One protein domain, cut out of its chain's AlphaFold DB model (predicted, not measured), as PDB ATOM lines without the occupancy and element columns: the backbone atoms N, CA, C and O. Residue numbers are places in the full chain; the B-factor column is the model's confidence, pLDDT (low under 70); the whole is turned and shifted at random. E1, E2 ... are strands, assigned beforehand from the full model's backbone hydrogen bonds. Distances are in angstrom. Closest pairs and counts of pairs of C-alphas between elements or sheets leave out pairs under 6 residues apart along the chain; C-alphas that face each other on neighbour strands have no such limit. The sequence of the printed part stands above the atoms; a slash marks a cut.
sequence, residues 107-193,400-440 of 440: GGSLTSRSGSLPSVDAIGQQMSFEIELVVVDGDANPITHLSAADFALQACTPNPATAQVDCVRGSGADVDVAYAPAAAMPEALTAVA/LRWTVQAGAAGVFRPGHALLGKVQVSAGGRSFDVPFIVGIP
ATOM      1  N   GLY A 107     -35.673  -8.245  -7.084       96.06
ATOM      2  CA  GLY A 107     -36.893  -7.509  -7.370       96.06
ATOM      3  C   GLY A 107     -37.044  -6.227  -6.572       96.06
ATOM      4  O   GLY A 107     -36.175  -5.816  -5.804       96.06
ATOM      5  N   GLY A 108     -38.181  -5.585  -6.792       97.00
ATOM      6  CA  GLY A 108     -38.551  -4.350  -6.122       97.00
ATOM      7  C   GLY A 108     -40.050  -4.105  -6.171       97.00
ATOM      8  O   GLY A 108     -40.763  -4.756  -6.936       97.00
ATOM      9  N   SER A 109     -40.528  -3.171  -5.357       97.19
ATOM     10  CA  SER A 109     -41.942  -2.835  -5.225       97.19
ATOM     11  C   SER A 109     -42.263  -1.423  -5.727       97.19
ATOM     12  O   SER A 109     -41.449  -0.501  -5.648       97.19
ATOM     13  N   LEU A 110     -43.470  -1.272  -6.278       94.56
ATOM     14  CA  LEU A 110     -44.037  -0.037  -6.822       94.56
ATOM     15  C   LEU A 110     -45.470   0.123  -6.316       94.56
ATOM     16  O   LEU A 110     -46.437  -0.187  -7.017       94.56
ATOM     17  N   THR A 111     -45.644   0.575  -5.078       86.38
ATOM     18  CA  THR A 111     -46.983   0.577  -4.467       86.38
ATOM     19  C   THR A 111     -47.860   1.722  -4.964       86.38
ATOM     20  O   THR A 111     -49.073   1.574  -5.018       86.38
ATOM     21  N   SER A 112     -47.274   2.822  -5.445       79.81
ATOM     22  CA  SER A 112     -48.025   3.945  -6.032       79.81
ATOM     23  C   SER A 112     -48.572   3.692  -7.435       79.81
ATOM     24  O   SER A 112     -49.353   4.496  -7.941       79.81
ATOM     25  N   ARG A 113     -48.176   2.586  -8.075       81.06
ATOM     26  CA  ARG A 113     -48.705   2.166  -9.381       81.06
ATOM     27  C   ARG A 113     -49.839   1.148  -9.263       81.06
ATOM     28  O   ARG A 113     -50.349   0.698 -10.289       81.06
ATOM     29  N   SER A 114     -50.232   0.792  -8.040       74.19
ATOM     30  CA  SER A 114     -51.355  -0.108  -7.807       74.19
ATOM     31  C   SER A 114     -52.642   0.446  -8.431       74.19
ATOM     32  O   SER A 114     -52.867   1.655  -8.512       74.19
ATOM     33  N   GLY A 115     -53.482  -0.453  -8.949       71.25
ATOM     34  CA  GLY A 115     -54.719  -0.082  -9.639       71.25
ATOM     35  C   GLY A 115     -55.852   0.322  -8.695       71.25
ATOM     36  O   GLY A 115     -56.878   0.815  -9.163       71.25
ATOM     37  N   SER A 116     -55.680   0.108  -7.390       84.62
ATOM     38  CA  SER A 116     -56.676   0.377  -6.362       84.62
ATOM     39  C   SER A 116     -56.031   0.901  -5.082       84.62
ATOM     40  O   SER A 116     -54.961   0.455  -4.665       84.62
ATOM     41  N   LEU A 117     -56.708   1.865  -4.451       88.31
ATOM     42  CA  LEU A 117     -56.332   2.331  -3.121       88.31
ATOM     43  C   LEU A 117     -56.613   1.227  -2.093       88.31
ATOM     44  O   LEU A 117     -57.592   0.488  -2.257       88.31
ATOM     45  N   PRO A 118     -55.813   1.134  -1.018       93.69
ATOM     46  CA  PRO A 118     -56.104   0.201   0.053       93.69
ATOM     47  C   PRO A 118     -57.489   0.435   0.656       93.69
ATOM     48  O   PRO A 118     -57.911   1.576   0.850       93.69
ATOM     49  N   SER A 119     -58.182  -0.651   0.985       94.88
ATOM     50  CA  SER A 119     -59.483  -0.622   1.650       94.88
ATOM     51  C   SER A 119     -59.373  -1.244   3.031       94.88
ATOM     52  O   SER A 119     -58.877  -2.363   3.162       94.88
ATOM     53  N   VAL A 120     -59.877  -0.543   4.040       96.56
ATOM     54  CA  VAL A 120     -59.859  -0.976   5.439       96.56
ATOM     55  C   VAL A 120     -61.287  -1.269   5.896       96.56
ATOM     56  O   VAL A 120     -62.223  -0.570   5.499       96.56
ATOM     57  N   ASP A 121     -61.473  -2.315   6.699       96.31
ATOM     58  CA  ASP A 121     -62.780  -2.636   7.271       96.31
ATOM     59  C   ASP A 121     -63.239  -1.598   8.313       96.31
ATOM     60  O   ASP A 121     -62.479  -0.756   8.789       96.31
ATOM     61  N   ALA A 122     -64.518  -1.646   8.693       94.94
ATOM     62  CA  ALA A 122     -65.120  -0.626   9.557       94.94
ATOM     63  C   ALA A 122     -64.460  -0.509  10.947       94.94
ATOM     64  O   ALA A 122     -64.575   0.531  11.596       94.94
ATOM     65  N   ILE A 123     -63.792  -1.569  11.411       95.75
ATOM     66  CA  ILE A 123     -63.124  -1.613  12.715       95.75
ATOM     67  C   ILE A 123     -61.604  -1.428  12.620       95.75
ATOM     68  O   ILE A 123     -60.950  -1.379  13.659       95.75
ATOM     69  N   GLY A 124     -61.023  -1.307  11.424       95.50
ATOM     70  CA  GLY A 124     -59.583  -1.135  11.228       95.50
ATOM     71  C   GLY A 124     -58.741  -2.360  11.588       95.50
ATOM     72  O   GLY A 124     -57.598  -2.207  12.021       95.50
ATOM     73  N   GLN A 125     -59.313  -3.559  11.492       96.81
ATOM     74  CA  GLN A 125     -58.651  -4.829  11.794       96.81
ATOM     75  C   GLN A 125     -58.258  -5.599  10.529       96.81
ATOM     76  O   GLN A 125     -57.342  -6.418  10.592       96.81
ATOM     77  N   GLN A 126     -58.903  -5.330   9.391       97.62
ATOM     78  CA  GLN A 126     -58.556  -5.915   8.096       97.62
ATOM     79  C   GLN A 126     -58.258  -4.834   7.063       97.62
ATOM     80  O   GLN A 126     -58.911  -3.791   7.031       97.62
ATOM     81  N   MET A 127     -57.286  -5.104   6.197       97.44
ATOM     82  CA  MET A 127     -56.900  -4.225   5.098       97.44
ATOM     83  C   MET A 127     -56.637  -5.054   3.846       97.44
ATOM     84  O   MET A 127     -55.799  -5.954   3.869       97.44
ATOM     85  N   SER A 128     -57.312  -4.726   2.747       97.44
ATOM     86  CA  SER A 128     -56.965  -5.220   1.411       97.44
ATOM     87  C   SER A 128     -56.172  -4.162   0.659       97.44
ATOM     88  O   SER A 128     -56.491  -2.974   0.732       97.44
ATOM     89  N   PHE A 129     -55.153  -4.579  -0.081       97.06
ATOM     90  CA  PHE A 129     -54.289  -3.673  -0.833       97.06
ATOM     91  C   PHE A 129     -53.727  -4.343  -2.087       97.06
ATOM     92  O   PHE A 129     -53.696  -5.569  -2.199       97.06
ATOM     93  N   GLU A 130     -53.260  -3.515  -3.019       96.88
ATOM     94  CA  GLU A 130     -52.502  -3.945  -4.190       96.88
ATOM     95  C   GLU A 130     -51.097  -3.347  -4.174       96.88
ATOM     96  O   GLU A 130     -50.901  -2.191  -3.795       96.88
ATOM     97  N   ILE A 131     -50.131  -4.123  -4.657       96.44
ATOM     98  CA  ILE A 131     -48.782  -3.657  -4.980       96.44
ATOM     99  C   ILE A 131     -48.399  -4.148  -6.373       96.44
ATOM    100  O   ILE A 131     -48.897  -5.176  -6.835       96.44
ATOM    101  N   GLU A 132     -47.497  -3.435  -7.041       96.81
ATOM    102  CA  GLU A 132     -46.802  -3.968  -8.211       96.81
ATOM    103  C   GLU A 132     -45.378  -4.377  -7.845       96.81
ATOM    104  O   GLU A 132     -44.684  -3.641  -7.143       96.81
ATOM    105  N   LEU A 133     -44.943  -5.538  -8.332       97.44
ATOM    106  CA  LEU A 133     -43.586  -6.041  -8.167       97.44
ATOM    107  C   LEU A 133     -42.864  -6.116  -9.512       97.44
ATOM    108  O   LEU A 133     -43.398  -6.618 -10.503       97.44
ATOM    109  N   VAL A 134     -41.618  -5.659  -9.521       96.44
ATOM    110  CA  VAL A 134     -40.634  -5.976 -10.557       96.44
ATOM    111  C   VAL A 134     -39.896  -7.235 -10.129       96.44
ATOM    112  O   VAL A 134     -39.441  -7.323  -8.990       96.44
ATOM    113  N   VAL A 135     -39.740  -8.180 -11.056       97.50
ATOM    114  CA  VAL A 135     -38.977  -9.412 -10.841       97.50
ATOM    115  C   VAL A 135     -38.048  -9.645 -12.026       97.50
ATOM    116  O   VAL A 135     -38.508  -9.748 -13.168       97.50
ATOM    117  N   VAL A 136     -36.746  -9.728 -11.753       97.12
ATOM    118  CA  VAL A 136     -35.702  -9.924 -12.763       97.12
ATOM    119  C   VAL A 136     -34.794 -11.103 -12.425       97.12
ATOM    120  O   VAL A 136     -34.571 -11.417 -11.254       97.12
ATOM    121  N   ASP A 137     -34.276 -11.765 -13.458       96.19
ATOM    122  CA  ASP A 137     -33.268 -12.816 -13.319       96.19
ATOM    123  C   ASP A 137     -31.866 -12.241 -13.054       96.19
ATOM    124  O   ASP A 137     -31.677 -11.028 -12.933       96.19
ATOM    125  N   GLY A 138     -30.865 -13.119 -12.942       93.81
ATOM    126  CA  GLY A 138     -29.472 -12.727 -12.707       93.81
ATOM    127  C   GLY A 138     -28.847 -11.887 -13.830       93.81
ATOM    128  O   GLY A 138     -27.830 -11.239 -13.591       93.81
ATOM    129  N   ASP A 139     -29.466 -11.844 -15.011       93.56
ATOM    130  CA  ASP A 139     -29.036 -11.068 -16.179       93.56
ATOM    131  C   ASP A 139     -29.873  -9.785 -16.354       93.56
ATOM    132  O   ASP A 139     -29.849  -9.134 -17.403       93.56
ATOM    133  N   ALA A 140     -30.614  -9.402 -15.307       95.75
ATOM    134  CA  ALA A 140     -31.557  -8.289 -15.260       95.75
ATOM    135  C   ALA A 140     -32.807  -8.452 -16.144       95.75
ATOM    136  O   ALA A 140     -33.620  -7.523 -16.204       95.75
ATOM    137  N   ASN A 141     -33.002  -9.570 -16.845       96.00
ATOM    138  CA  ASN A 141     -34.160  -9.744 -17.722       96.00
ATOM    139  C   ASN A 141     -35.433  -9.966 -16.898       96.00
ATOM    140  O   ASN A 141     -35.387 -10.627 -15.861       96.00
ATOM    141  N   PRO A 142     -36.590  -9.430 -17.332       96.00
ATOM    142  CA  PRO A 142     -37.844  -9.660 -16.627       96.00
ATOM    143  C   PRO A 142     -38.235 -11.140 -16.678       96.00
ATOM    144  O   PRO A 142     -38.217 -11.761 -17.741       96.00
ATOM    145  N   ILE A 143     -38.670 -11.687 -15.545       96.25
ATOM    146  CA  ILE A 143     -39.210 -13.050 -15.480       96.25
ATOM    147  C   ILE A 143     -40.718 -12.973 -15.734       96.25
ATOM    148  O   ILE A 143     -41.470 -12.544 -14.867       96.25
ATOM    149  N   THR A 144     -41.182 -13.364 -16.924       94.62
ATOM    150  CA  THR A 144     -42.562 -13.095 -17.401       94.62
ATOM    151  C   THR A 144     -43.544 -14.267 -17.284       94.62
ATOM    152  O   THR A 144     -44.641 -14.202 -17.833       94.62
ATOM    153  N   HIS A 145     -43.152 -15.358 -16.629       93.62
ATOM    154  CA  HIS A 145     -43.930 -16.600 -16.555       93.62
ATOM    155  C   HIS A 145     -44.248 -17.023 -15.113       93.62
ATOM    156  O   HIS A 145     -44.422 -18.210 -14.848       93.62
ATOM    157  N   LEU A 146     -44.308 -16.061 -14.186       97.00
ATOM    158  CA  LEU A 146     -44.672 -16.319 -12.794       97.00
ATOM    159  C   LEU A 146     -46.193 -16.400 -12.628       97.00
ATOM    160  O   LEU A 146     -46.967 -15.727 -13.311       97.00
ATOM    161  N   SER A 147     -46.602 -17.227 -11.680       97.38
ATOM    162  CA  SER A 147     -47.973 -17.504 -11.272       97.38
ATOM    163  C   SER A 147     -48.196 -17.081  -9.818       97.38
ATOM    164  O   SER A 147     -47.257 -16.738  -9.108       97.38
ATOM    165  N   ALA A 148     -49.440 -17.131  -9.334       97.81
ATOM    166  CA  ALA A 148     -49.745 -16.778  -7.944       97.81
ATOM    167  C   ALA A 148     -48.981 -17.646  -6.923       97.81
ATOM    168  O   ALA A 148     -48.660 -17.166  -5.841       97.81
ATOM    169  N   ALA A 149     -48.656 -18.895  -7.270       97.38
ATOM    170  CA  ALA A 149     -47.921 -19.802  -6.390       97.38
ATOM    171  C   ALA A 149     -46.457 -19.386  -6.170       97.38
ATOM    172  O   ALA A 149     -45.838 -19.832  -5.206       97.38
ATOM    173  N   ASP A 150     -45.922 -18.520  -7.033       98.31
ATOM    174  CA  ASP A 150     -44.551 -18.022  -6.951       98.31
ATOM    175  C   ASP A 150     -44.413 -16.827  -5.992       98.31
ATOM    176  O   ASP A 150     -43.298 -16.379  -5.732       98.31
ATOM    177  N   PHE A 151     -45.527 -16.321  -5.447       98.56
ATOM    178  CA  PHE A 151     -45.560 -15.189  -4.522       98.56
ATOM    179  C   PHE A 151     -46.190 -15.593  -3.188       98.56
ATOM    180  O   PHE A 151     -47.318 -16.087  -3.143       98.56
ATOM    181  N   ALA A 152     -45.493 -15.310  -2.092       98.50
ATOM    182  CA  ALA A 152     -45.998 -15.520  -0.742       98.50
ATOM    183  C   ALA A 152     -45.791 -14.268   0.117       98.50
ATOM    184  O   ALA A 152     -44.661 -13.880   0.409       98.50
ATOM    185  N   LEU A 153     -46.885 -13.635   0.545       98.50
ATOM    186  CA  LEU A 153     -46.844 -12.570   1.542       98.50
ATOM    187  C   LEU A 153     -46.509 -13.170   2.910       98.50
ATOM    188  O   LEU A 153     -47.161 -14.112   3.365       98.50
ATOM    189  N   GLN A 154     -45.493 -12.618   3.567       97.69
ATOM    190  CA  GLN A 154     -45.090 -13.031   4.904       97.69
ATOM    191  C   GLN A 154     -45.946 -12.325   5.969       97.69
ATOM    192  O   GLN A 154     -46.297 -11.147   5.837       97.69
ATOM    193  N   ALA A 155     -46.279 -13.054   7.038       97.62
ATOM    194  CA  ALA A 155     -46.748 -12.434   8.273       97.62
ATOM    195  C   ALA A 155     -45.615 -11.603   8.880       97.62
ATOM    196  O   ALA A 155     -44.446 -11.958   8.738       97.62
ATOM    197  N   CYS A 156     -45.967 -10.533   9.584       96.94
ATOM    198  CA  CYS A 156     -44.990  -9.670  10.223       96.94
ATOM    199  C   CYS A 156     -45.238  -9.613  11.725       96.94
ATOM    200  O   CYS A 156     -46.368  -9.423  12.181       96.94
ATOM    201  N   THR A 157     -44.167  -9.795  12.491       95.44
ATOM    202  CA  THR A 157     -44.139  -9.591  13.938       95.44
ATOM    203  C   THR A 157     -43.030  -8.589  14.237       95.44
ATOM    204  O   THR A 157     -41.910  -8.874  13.813       95.44
ATOM    205  N   PRO A 158     -43.320  -7.487  14.961       93.19
ATOM    206  CA  PRO A 158     -42.335  -6.461  15.267       93.19
ATOM    207  C   PRO A 158     -41.065  -7.068  15.842       93.19
ATOM    208  O   PRO A 158     -41.141  -7.850  16.796       93.19
ATOM    209  N   ASN A 159     -39.912  -6.733  15.270       88.75
ATOM    210  CA  ASN A 159     -38.635  -7.209  15.776       88.75
ATOM    211  C   ASN A 159     -38.177  -6.373  16.986       88.75
ATOM    212  O   ASN A 159     -37.687  -5.257  16.811       88.75
ATOM    213  N   PRO A 160     -38.223  -6.906  18.224       85.12
ATOM    214  CA  PRO A 160     -37.843  -6.136  19.408       85.12
ATOM    215  C   PRO A 160     -36.332  -5.862  19.493       85.12
ATOM    216  O   PRO A 160     -35.899  -5.111  20.363       85.12
ATOM    217  N   ALA A 161     -35.515  -6.495  18.641       83.50
ATOM    218  CA  ALA A 161     -34.071  -6.275  18.601       83.50
ATOM    219  C   ALA A 161     -33.677  -5.012  17.816       83.50
ATOM    220  O   ALA A 161     -32.517  -4.604  17.875       83.50
ATOM    221  N   THR A 162     -34.609  -4.402  17.081       77.12
ATOM    222  CA  THR A 162     -34.360  -3.211  16.265       77.12
ATOM    223  C   THR A 162     -35.303  -2.083  16.655       77.12
ATOM    224  O   THR A 162     -36.469  -2.311  16.939       77.12
ATOM    225  N   ALA A 163     -34.807  -0.843  16.629       72.75
ATOM    226  CA  ALA A 163     -35.644   0.348  16.811       72.75
ATOM    227  C   ALA A 163     -36.391   0.758  15.523       72.75
ATOM    228  O   ALA A 163     -37.169   1.707  15.532       72.75
ATOM    229  N   GLN A 164     -36.117   0.085  14.401       78.81
ATOM    230  CA  GLN A 164     -36.800   0.320  13.134       78.81
ATOM    231  C   GLN A 164     -38.152  -0.390  13.129       78.81
ATOM    232  O   GLN A 164     -38.245  -1.544  13.536       78.81
ATOM    233  N   VAL A 165     -39.168   0.308  12.626       85.56
ATOM    234  CA  VAL A 165     -40.508  -0.244  12.423       85.56
ATOM    235  C   VAL A 165     -40.514  -1.132  11.184       85.56
ATOM    236  O   VAL A 165     -40.130  -0.665  10.108       85.56
ATOM    237  N   ASP A 166     -40.987  -2.372  11.312       88.31
ATOM    238  CA  ASP A 166     -40.950  -3.367  10.234       88.31
ATOM    239  C   ASP A 166     -42.320  -3.955   9.848       88.31
ATOM    240  O   ASP A 166     -42.427  -4.540   8.765       88.31
ATOM    241  N   CYS A 167     -43.375  -3.727  10.647       95.12
ATOM    242  CA  CYS A 167     -44.744  -4.162  10.358       95.12
ATOM    243  C   CYS A 167     -45.703  -2.985  10.103       95.12
ATOM    244  O   CYS A 167     -45.593  -2.285   9.097       95.12
ATOM    245  N   VAL A 168     -46.718  -2.769  10.949       95.19
ATOM    246  CA  VAL A 168     -47.658  -1.650  10.783       95.19
ATOM    247  C   VAL A 168     -47.158  -0.444  11.555       95.19
ATOM    248  O   VAL A 168     -47.290  -0.372  12.777       95.19
ATOM    249  N   ARG A 169     -46.655   0.540  10.812       91.88
ATOM    250  CA  ARG A 169     -46.196   1.810  11.356       91.88
ATOM    251  C   ARG A 169     -47.352   2.751  11.651       91.88
ATOM    252  O   ARG A 169     -48.152   3.053  10.763       91.88
ATOM    253  N   GLY A 170     -47.378   3.286  12.868       86.25
ATOM    254  CA  GLY A 170     -48.319   4.331  13.274       86.25
ATOM    255  C   GLY A 170     -47.823   5.770  13.075       86.25
ATOM    256  O   GLY A 170     -46.756   6.049  12.520       86.25
ATOM    257  N   SER A 171     -48.611   6.722  13.580       77.00
ATOM    258  CA  SER A 171     -48.282   8.155  13.546       77.00
ATOM    259  C   SER A 171     -47.103   8.547  14.450       77.00
ATOM    260  O   SER A 171     -46.408   9.512  14.134       77.00
ATOM    261  N   GLY A 172     -46.831   7.785  15.515       76.81
ATOM    262  CA  GLY A 172     -45.608   7.888  16.324       76.81
ATOM    263  C   GLY A 172     -44.430   7.109  15.725       76.81
ATOM    264  O   GLY A 172     -44.627   6.261  14.849       76.81
ATOM    265  N   ALA A 173     -43.202   7.397  16.169       71.38
ATOM    266  CA  ALA A 173     -42.008   6.650  15.755       71.38
ATOM    267  C   ALA A 173     -41.992   5.203  16.272       71.38
ATOM    268  O   ALA A 173     -41.589   4.322  15.523       71.38
ATOM    269  N   ASP A 174     -42.529   4.961  17.471       72.50
ATOM    270  CA  ASP A 174     -42.420   3.668  18.170       72.50
ATOM    271  C   ASP A 174     -43.603   2.714  17.935       72.50
ATOM    272  O   ASP A 174     -43.682   1.640  18.532       72.50
ATOM    273  N   VAL A 175     -44.586   3.116  17.126       84.44
ATOM    274  CA  VAL A 175     -45.759   2.273  16.872       84.44
ATOM    275  C   VAL A 175     -45.413   1.264  15.791       84.44
ATOM    276  O   VAL A 175     -45.360   1.630  14.616       84.44
ATOM    277  N   ASP A 176     -45.263   0.011  16.209       92.06
ATOM    278  CA  ASP A 176     -45.084  -1.144  15.340       92.06
ATOM    279  C   ASP A 176     -46.024  -2.276  15.764       92.06
ATOM    280  O   ASP A 176     -45.999  -2.736  16.910       92.06
ATOM    281  N   VAL A 177     -46.917  -2.689  14.866       94.88
ATOM    282  CA  VAL A 177     -47.961  -3.671  15.179       94.88
ATOM    283  C   VAL A 177     -47.930  -4.834  14.200       94.88
ATOM    284  O   VAL A 177     -47.907  -4.649  12.985       94.88
ATOM    285  N   ALA A 178     -47.988  -6.047  14.749       96.88
ATOM    286  CA  ALA A 178     -48.024  -7.285  13.986       96.88
ATOM    287  C   ALA A 178     -49.274  -7.405  13.101       96.88
ATOM    288  O   ALA A 178     -50.374  -6.973  13.466       96.88
ATOM    289  N   TYR A 179     -49.118  -8.105  11.981       98.00
ATOM    290  CA  TYR A 179     -50.219  -8.524  11.120       98.00
ATOM    291  C   TYR A 179     -49.939  -9.908  10.522       98.00
ATOM    292  O   TYR A 179     -48.794 -10.353  10.419       98.00
ATOM    293  N   ALA A 180     -50.993 -10.578  10.071       98.31
ATOM    294  CA  ALA A 180     -50.896 -11.799   9.283       98.31
ATOM    295  C   ALA A 180     -51.681 -11.647   7.974       98.31
ATOM    296  O   ALA A 180     -52.737 -11.012   7.969       98.31
ATOM    297  N   PRO A 181     -51.210 -12.222   6.858       98.06
ATOM    298  CA  PRO A 181     -52.016 -12.307   5.652       98.06
ATOM    299  C   PRO A 181     -53.189 -13.276   5.859       98.06
ATOM    300  O   PRO A 181     -53.057 -14.284   6.554       98.06
ATOM    301  N   ALA A 182     -54.334 -12.993   5.235       97.75
ATOM    302  CA  ALA A 182     -55.469 -13.917   5.200       97.75
ATOM    303  C   ALA A 182     -55.108 -15.219   4.456       97.75
ATOM    304  O   ALA A 182     -55.539 -16.304   4.843       97.75
ATOM    305  N   ALA A 183     -54.266 -15.107   3.425       97.50
ATOM    306  CA  ALA A 183     -53.608 -16.209   2.735       97.50
ATOM    307  C   ALA A 183     -52.211 -15.769   2.274       97.50
ATOM    308  O   ALA A 183     -52.024 -14.618   1.888       97.50
ATOM    309  N   ALA A 184     -51.235 -16.682   2.286       97.31
ATOM    310  CA  ALA A 184     -49.883 -16.369   1.816       97.31
ATOM    311  C   ALA A 184     -49.870 -16.018   0.315       97.31
ATOM    312  O   ALA A 184     -49.266 -15.026  -0.088       97.31
ATOM    313  N   MET A 185     -50.573 -16.799  -0.509       98.25
ATOM    314  CA  MET A 185     -50.704 -16.532  -1.946       98.25
ATOM    315  C   MET A 185     -51.605 -15.314  -2.213       98.25
ATOM    316  O   MET A 185     -52.552 -15.089  -1.455       98.25
ATOM    317  N   PRO A 186     -51.343 -14.541  -3.283       98.12
ATOM    318  CA  PRO A 186     -52.175 -13.405  -3.660       98.12
ATOM    319  C   PRO A 186     -53.584 -13.851  -4.055       98.12
ATOM    320  O   PRO A 186     -53.771 -14.852  -4.749       98.12
ATOM    321  N   GLU A 187     -54.579 -13.058  -3.665       97.56
ATOM    322  CA  GLU A 187     -55.984 -13.230  -4.057       97.56
ATOM    323  C   GLU A 187     -56.182 -12.989  -5.557       97.56
ATOM    324  O   GLU A 187     -57.062 -13.573  -6.185       97.56
ATOM    325  N   ALA A 188     -55.358 -12.109  -6.128       96.62
ATOM    326  CA  ALA A 188     -55.326 -11.823  -7.550       96.62
ATOM    327  C   ALA A 188     -53.896 -11.525  -8.002       96.62
ATOM    328  O   ALA A 188     -53.140 -10.848  -7.303       96.62
ATOM    329  N   LEU A 189     -53.564 -11.991  -9.204       97.19
ATOM    330  CA  LEU A 189     -52.327 -11.678  -9.906       97.19
ATOM    331  C   LEU A 189     -52.666 -11.217 -11.320       97.19
ATOM    332  O   LEU A 189     -53.419 -11.879 -12.034       97.19
ATOM    333  N   THR A 190     -52.085 -10.097 -11.735       96.56
ATOM    334  CA  THR A 190     -52.161  -9.594 -13.110       96.56
ATOM    335  C   THR A 190     -50.759  -9.272 -13.610       96.56
ATOM    336  O   THR A 190     -50.071  -8.435 -13.031       96.56
ATOM    337  N   ALA A 191     -50.338  -9.905 -14.705       96.38
ATOM    338  CA  ALA A 191     -49.128  -9.496 -15.410       96.38
ATOM    339  C   ALA A 191     -49.385  -8.162 -16.126       96.38
ATOM    340  O   ALA A 191     -50.313  -8.041 -16.930       96.38
ATOM    341  N   VAL A 192     -48.567  -7.156 -15.834       95.69
ATOM    342  CA  VAL A 192     -48.649  -5.820 -16.422       95.69
ATOM    343  C   VAL A 192     -47.532  -5.693 -17.450       95.69
ATOM    344  O   VAL A 192     -46.345  -5.740 -17.126       95.69
ATOM    345  N   ALA A 193     -47.912  -5.554 -18.718       95.56
ATOM    346  CA  ALA A 193     -46.949  -5.399 -19.798       95.56
ATOM    347  C   ALA A 193     -46.181  -4.072 -19.679       95.56
ATOM    348  O   ALA A 193     -46.749  -3.033 -19.332       95.56
ATOM    349  N   LEU A 400     -50.382  -7.479  -7.728       97.75
ATOM    350  CA  LEU A 400     -50.736  -8.511  -6.766       97.75
ATOM    351  C   LEU A 400     -51.642  -7.911  -5.695       97.75
ATOM    352  O   LEU A 400     -51.372  -6.810  -5.213       97.75
ATOM    353  N   ARG A 401     -52.693  -8.643  -5.320       97.81
ATOM    354  CA  ARG A 401     -53.651  -8.243  -4.284       97.81
ATOM    355  C   ARG A 401     -53.614  -9.202  -3.102       97.81
ATOM    356  O   ARG A 401     -53.670 -10.414  -3.299       97.81
ATOM    357  N   TRP A 402     -53.623  -8.649  -1.895       98.19
ATOM    358  CA  TRP A 402     -53.775  -9.402  -0.650       98.19
ATOM    359  C   TRP A 402     -54.724  -8.705   0.315       98.19
ATOM    360  O   TRP A 402     -54.925  -7.492   0.243       98.19
ATOM    361  N   THR A 403     -55.223  -9.485   1.272       98.31
ATOM    362  CA  THR A 403     -55.829  -9.000   2.510       98.31
ATOM    363  C   THR A 403     -54.973  -9.420   3.697       98.31
ATOM    364  O   THR A 403     -54.522 -10.564   3.785       98.31
ATOM    365  N   VAL A 404     -54.758  -8.494   4.626       98.50
ATOM    366  CA  VAL A 404     -54.091  -8.726   5.909       98.50
ATOM    367  C   VAL A 404     -55.039  -8.439   7.063       98.50
ATOM    368  O   VAL A 404     -55.994  -7.674   6.935       98.50
ATOM    369  N   GLN A 405     -54.747  -9.053   8.203       98.19
ATOM    370  CA  GLN A 405     -55.493  -8.920   9.442       98.19
ATOM    371  C   GLN A 405     -54.545  -8.668  10.615       98.19
ATOM    372  O   GLN A 405     -53.476  -9.273  10.709       98.19
ATOM    373  N   ALA A 406     -54.954  -7.792  11.525       97.38
ATOM    374  CA  ALA A 406     -54.247  -7.520  12.767       97.38
ATOM    375  C   ALA A 406     -54.959  -8.164  13.967       97.38
ATOM    376  O   ALA A 406     -56.144  -8.500  13.919       97.38
ATOM    377  N   GLY A 407     -54.240  -8.309  15.082       95.44
ATOM    378  CA  GLY A 407     -54.799  -8.876  16.317       95.44
ATOM    379  C   GLY A 407     -55.773  -7.954  17.063       95.44
ATOM    380  O   GLY A 407     -56.481  -8.417  17.953       95.44
ATOM    381  N   ALA A 408     -55.817  -6.664  16.718       94.25
ATOM    382  CA  ALA A 408     -56.619  -5.658  17.408       94.25
ATOM    383  C   ALA A 408     -57.333  -4.717  16.426       94.25
ATOM    384  O   ALA A 408     -56.883  -4.503  15.302       94.25
ATOM    385  N   ALA A 409     -58.446  -4.136  16.880       94.81
ATOM    386  CA  ALA A 409     -59.182  -3.126  16.132       94.81
ATOM    387  C   ALA A 409     -58.377  -1.824  16.011       94.81
ATOM    388  O   ALA A 409     -57.729  -1.366  16.955       94.81
ATOM    389  N   GLY A 410     -58.480  -1.187  14.850       92.62
ATOM    390  CA  GLY A 410     -57.882   0.106  14.578       92.62
ATOM    391  C   GLY A 410     -56.365   0.089  14.449       92.62
ATOM    392  O   GLY A 410     -55.731   1.099  14.749       92.62
ATOM    393  N   VAL A 411     -55.793  -1.033  14.032       95.00
ATOM    394  CA  VAL A 411     -54.384  -1.116  13.645       95.00
ATOM    395  C   VAL A 411     -54.188  -0.478  12.274       95.00
ATOM    396  O   VAL A 411     -53.287   0.342  12.088       95.00
ATOM    397  N   PHE A 412     -55.091  -0.773  11.341       95.94
ATOM    398  CA  PHE A 412     -55.132  -0.139  10.032       95.94
ATOM    399  C   PHE A 412     -56.005   1.117  10.114       95.94
ATOM    400  O   PHE A 412     -57.216   1.029  10.317       95.94
ATOM    401  N   ARG A 413     -55.390   2.299  10.020       92.50
ATOM    402  CA  ARG A 413     -56.073   3.603  10.076       92.50
ATOM    403  C   ARG A 413     -55.391   4.619   9.153       92.50
ATOM    404  O   ARG A 413     -54.194   4.471   8.907       92.50
ATOM    405  N   PRO A 414     -56.106   5.663   8.701       90.81
ATOM    406  CA  PRO A 414     -55.516   6.739   7.910       90.81
ATOM    407  C   PRO A 414     -54.248   7.317   8.549       90.81
ATOM    408  O   PRO A 414     -54.205   7.565   9.757       90.81
ATOM    409  N   GLY A 415     -53.211   7.523   7.737       87.75
ATOM    410  CA  GLY A 415     -51.905   8.035   8.173       87.75
ATOM    411  C   GLY A 415     -50.944   6.979   8.733       87.75
ATOM    412  O   GLY A 415     -49.789   7.301   9.009       87.75
ATOM    413  N   HIS A 416     -51.382   5.727   8.885       92.31
ATOM    414  CA  HIS A 416     -50.490   4.595   9.149       92.31
ATOM    415  C   HIS A 416     -49.893   4.061   7.836       92.31
ATOM    416  O   HIS A 416     -50.313   4.433   6.739       92.31
ATOM    417  N   ALA A 417     -48.906   3.174   7.937       93.69
ATOM    418  CA  ALA A 417     -48.366   2.461   6.784       93.69
ATOM    419  C   ALA A 417     -48.140   0.982   7.106       93.69
ATOM    420  O   ALA A 417     -47.635   0.647   8.174       93.69
ATOM    421  N   LEU A 418     -48.495   0.109   6.167       95.75
ATOM    422  CA  LEU A 418     -48.190  -1.315   6.205       95.75
ATOM    423  C   LEU A 418     -46.835  -1.548   5.536       95.75
ATOM    424  O   LEU A 418     -46.704  -1.296   4.338       95.75
ATOM    425  N   LEU A 419     -45.861  -2.046   6.286       95.69
ATOM    426  CA  LEU A 419     -44.616  -2.593   5.765       95.69
ATOM    427  C   LEU A 419     -44.724  -4.110   5.712       95.69
ATOM    428  O   LEU A 419     -45.398  -4.717   6.537       95.69
ATOM    429  N   GLY A 420     -44.085  -4.725   4.727       95.56
ATOM    430  CA  GLY A 420     -44.107  -6.171   4.602       95.56
ATOM    431  C   GLY A 420     -43.101  -6.689   3.594       95.56
ATOM    432  O   GLY A 420     -42.411  -5.921   2.923       95.56
ATOM    433  N   LYS A 421     -43.038  -8.015   3.482       96.44
ATOM    434  CA  LYS A 421     -42.177  -8.726   2.537       96.44
ATOM    435  C   LYS A 421     -42.990  -9.734   1.744       96.44
ATOM    436  O   LYS A 421     -43.761 -10.512   2.311       96.44
ATOM    437  N   VAL A 422     -42.796  -9.728   0.432       98.06
ATOM    438  CA  VAL A 422     -43.257 -10.802  -0.444       98.06
ATOM    439  C   VAL A 422     -42.061 -11.676  -0.769       98.06
ATOM    440  O   VAL A 422     -41.110 -11.212  -1.393       98.06
ATOM    441  N   GLN A 423     -42.117 -12.942  -0.373       98.12
ATOM    442  CA  GLN A 423     -41.181 -13.939  -0.863       98.12
ATOM    443  C   GLN A 423     -41.557 -14.290  -2.302       98.12
ATOM    444  O   GLN A 423     -42.694 -14.679  -2.580       98.12
ATOM    445  N   VAL A 424     -40.595 -14.158  -3.207       98.06
ATOM    446  CA  VAL A 424     -40.728 -14.489  -4.623       98.06
ATOM    447  C   VAL A 424     -39.891 -15.726  -4.906       98.06
ATOM    448  O   VAL A 424     -38.693 -15.729  -4.634       98.06
ATOM    449  N   SER A 425     -40.506 -16.765  -5.462       96.75
ATOM    450  CA  SER A 425     -39.821 -17.972  -5.926       96.75
ATOM    451  C   SER A 425     -39.645 -17.906  -7.438       96.75
ATOM    452  O   SER A 425     -40.607 -18.004  -8.188       96.75
ATOM    453  N   ALA A 426     -38.413 -17.715  -7.905       90.38
ATOM    454  CA  ALA A 426     -38.112 -17.580  -9.324       90.38
ATOM    455  C   ALA A 426     -36.729 -18.153  -9.661       90.38
ATOM    456  O   ALA A 426     -35.773 -18.019  -8.899       90.38
ATOM    457  N   GLY A 427     -36.608 -18.817 -10.816       73.69
ATOM    458  CA  GLY A 427     -35.325 -19.375 -11.271       73.69
ATOM    459  C   GLY A 427     -34.731 -20.432 -10.326       73.69
ATOM    460  O   GLY A 427     -33.512 -20.536 -10.211       73.69
ATOM    461  N   GLY A 428     -35.579 -21.182  -9.611       81.12
ATOM    462  CA  GLY A 428     -35.153 -22.211  -8.653       81.12
ATOM    463  C   GLY A 428     -34.599 -21.671  -7.329       81.12
ATOM    464  O   GLY A 428     -34.019 -22.435  -6.560       81.12
ATOM    465  N   ARG A 429     -34.757 -20.372  -7.055       88.00
ATOM    466  CA  ARG A 429     -34.363 -19.720  -5.799       88.00
ATOM    467  C   ARG A 429     -35.512 -18.863  -5.280       88.00
ATOM    468  O   ARG A 429     -36.403 -18.497  -6.043       88.00
ATOM    469  N   SER A 430     -35.459 -18.515  -4.000       94.31
ATOM    470  CA  SER A 430     -36.392 -17.563  -3.400       94.31
ATOM    471  C   SER A 430     -35.642 -16.348  -2.873       94.31
ATOM    472  O   SER A 430     -34.504 -16.473  -2.415       94.31
ATOM    473  N   PHE A 431     -36.268 -15.182  -2.960       95.12
ATOM    474  CA  PHE A 431     -35.766 -13.931  -2.400       95.12
ATOM    475  C   PHE A 431     -36.936 -13.067  -1.931       95.12
ATOM    476  O   PHE A 431     -38.053 -13.205  -2.431       95.12
ATOM    477  N   ASP A 432     -36.679 -12.171  -0.983       95.50
ATOM    478  CA  ASP A 432     -37.712 -11.306  -0.422       95.50
ATOM    479  C   ASP A 432     -37.712  -9.935  -1.104       95.50
ATOM    480  O   ASP A 432     -36.666  -9.322  -1.325       95.50
ATOM    481  N   VAL A 433     -38.911  -9.441  -1.410       96.94
ATOM    482  CA  VAL A 433     -39.146  -8.087  -1.910       96.94
ATOM    483  C   VAL A 433     -39.913  -7.304  -0.846       96.94
ATOM    484  O   VAL A 433     -41.099  -7.581  -0.624       96.94
ATOM    485  N   PRO A 434     -39.271  -6.338  -0.167       96.19
ATOM    486  CA  PRO A 434     -39.958  -5.482   0.779       96.19
ATOM    487  C   PRO A 434     -40.868  -4.480   0.065       96.19
ATOM    488  O   PRO A 434     -40.627  -4.067  -1.075       96.19
ATOM    489  N   PHE A 435     -41.909  -4.048   0.765       96.06
ATOM    490  CA  PHE A 435     -42.821  -3.016   0.301       96.06
ATOM    491  C   PHE A 435     -43.332  -2.163   1.461       96.06
ATOM    492  O   PHE A 435     -43.271  -2.559   2.624       96.06
ATOM    493  N   ILE A 436     -43.884  -1.002   1.111       95.00
ATOM    494  CA  ILE A 436     -44.650  -0.160   2.028       95.00
ATOM    495  C   ILE A 436     -45.898   0.384   1.336       95.00
ATOM    496  O   ILE A 436     -45.834   0.909   0.221       95.00
ATOM    497  N   VAL A 437     -47.038   0.273   2.009       94.69
ATOM    498  CA  VAL A 437     -48.337   0.769   1.555       94.69
ATOM    499  C   VAL A 437     -48.857   1.770   2.579       94.69
ATOM    500  O   VAL A 437     -49.122   1.414   3.726       94.69
ATOM    501  N   GLY A 438     -49.006   3.030   2.169       92.12
ATOM    502  CA  GLY A 438     -49.667   4.044   2.988       92.12
ATOM    503  C   GLY A 438     -51.164   3.765   3.104       92.12
ATOM    504  O   GLY A 438     -51.793   3.349   2.132       92.12
ATOM    505  N   ILE A 439     -51.726   3.994   4.286       90.94
ATOM    506  CA  ILE A 439     -53.156   3.830   4.551       90.94
ATOM    507  C   ILE A 439     -53.811   5.214   4.403       90.94
ATOM    508  O   ILE A 439     -53.453   6.115   5.173       90.94
ATOM    509  N   PRO A 440     -54.680   5.408   3.389       80.75
ATOM    510  CA  PRO A 440     -55.201   6.720   3.003       80.75
ATOM    511  C   PRO A 440     -56.153   7.334   4.030       80.75
ATOM    512  O   PRO A 440     -56.784   6.571   4.796       80.75
TER     513      PRO A 440
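This is residues 107 to 193 and 400 to 440 of the 440 residues of the protein "VWFA domain-containing protein" of Burkholderiales bacterium RIFCSPHIGHO2_12_FULL_69_20 (UniProt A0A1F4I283). What shape do these coordinates make? A loose sandwich wrapped toward a barrel: two twisted sheets, one of E1, E2, E4, E5 and E6 and the other of E3, E7 and E8, lie partly face to face. Their edges come together well where E1 meets E8 and more thinly where E3 meets E4. What is it made of? The printed part has 128 residues, with no named helix and eight named strands, E1 to E8 in chain order; the class is all strand, with 53 residues in these strands, under half. The larger sheet is branched and the smaller runs E3, E7, E8, with antiparallel neighbours in both. How large is it? It is compact, with a radius of gyration of the C-alphas of 14.7 A and spans of 41 by 32 by 23 A.

What lies beside E6, residues 400 to 406? E2, residues 126 to 136, lies on one side, with N 129 and O 402 2.9 A apart, within hydrogen-bond range. On the other side lie E4, residues 179 to 181, with N 180 and O 405 at 2.9 A, and E5, residues 188 to 192, with N 401 and O 188 at 3.0 A. Where does E1, residues 107 to 110, pair? It forms a hairpin with E2 over residues 132 to 135 of E2, with N 110 and O 132 at 2.8 A. How is the other sheet paired? E7, residues 417 to 426, is its inner strand: N 152 and O 423 are 2.9 A apart toward E3, residues 151 to 153, and N 418 and O 437 are 2.8 A apart toward E8, residues 429 to 438, its hairpin partner. Where do the sheets come closest? The closest C-alphas of E1 and E8 are Ser 109 and Phe 435, 5.6 A apart, and those of E3 and E4 are Leu 153 and Pro 181, 6.6 A apart. E2 and E7 are near each other, while E5 and E7 are apart.

Which strands are long? From first to last C-alpha E2 measures 31.2 A, E8 29.6 A, E7 27.7 A and E6 19.9 A. Where can they be found? E1 begins at C-alpha 107, (-36.893, -7.509, -7.370), E2 begins at C-alpha 126, (-58.556, -5.915, 8.096), and E8 ends at C-alpha 438, (-49.667, 4.044, 2.988).

Is the printed part unbroken? Residues 194 to 399 are not printed, and C-alphas 193 and 400 are 13.9 A apart across the cut. Which links are long? Those from E1 to E2, E2 to E3 and E3 to E4 are long, the last with 25 residues. Is confidence low anywhere? No printed residue is under 70, and the mean pLDDT of the printed part is 93.0.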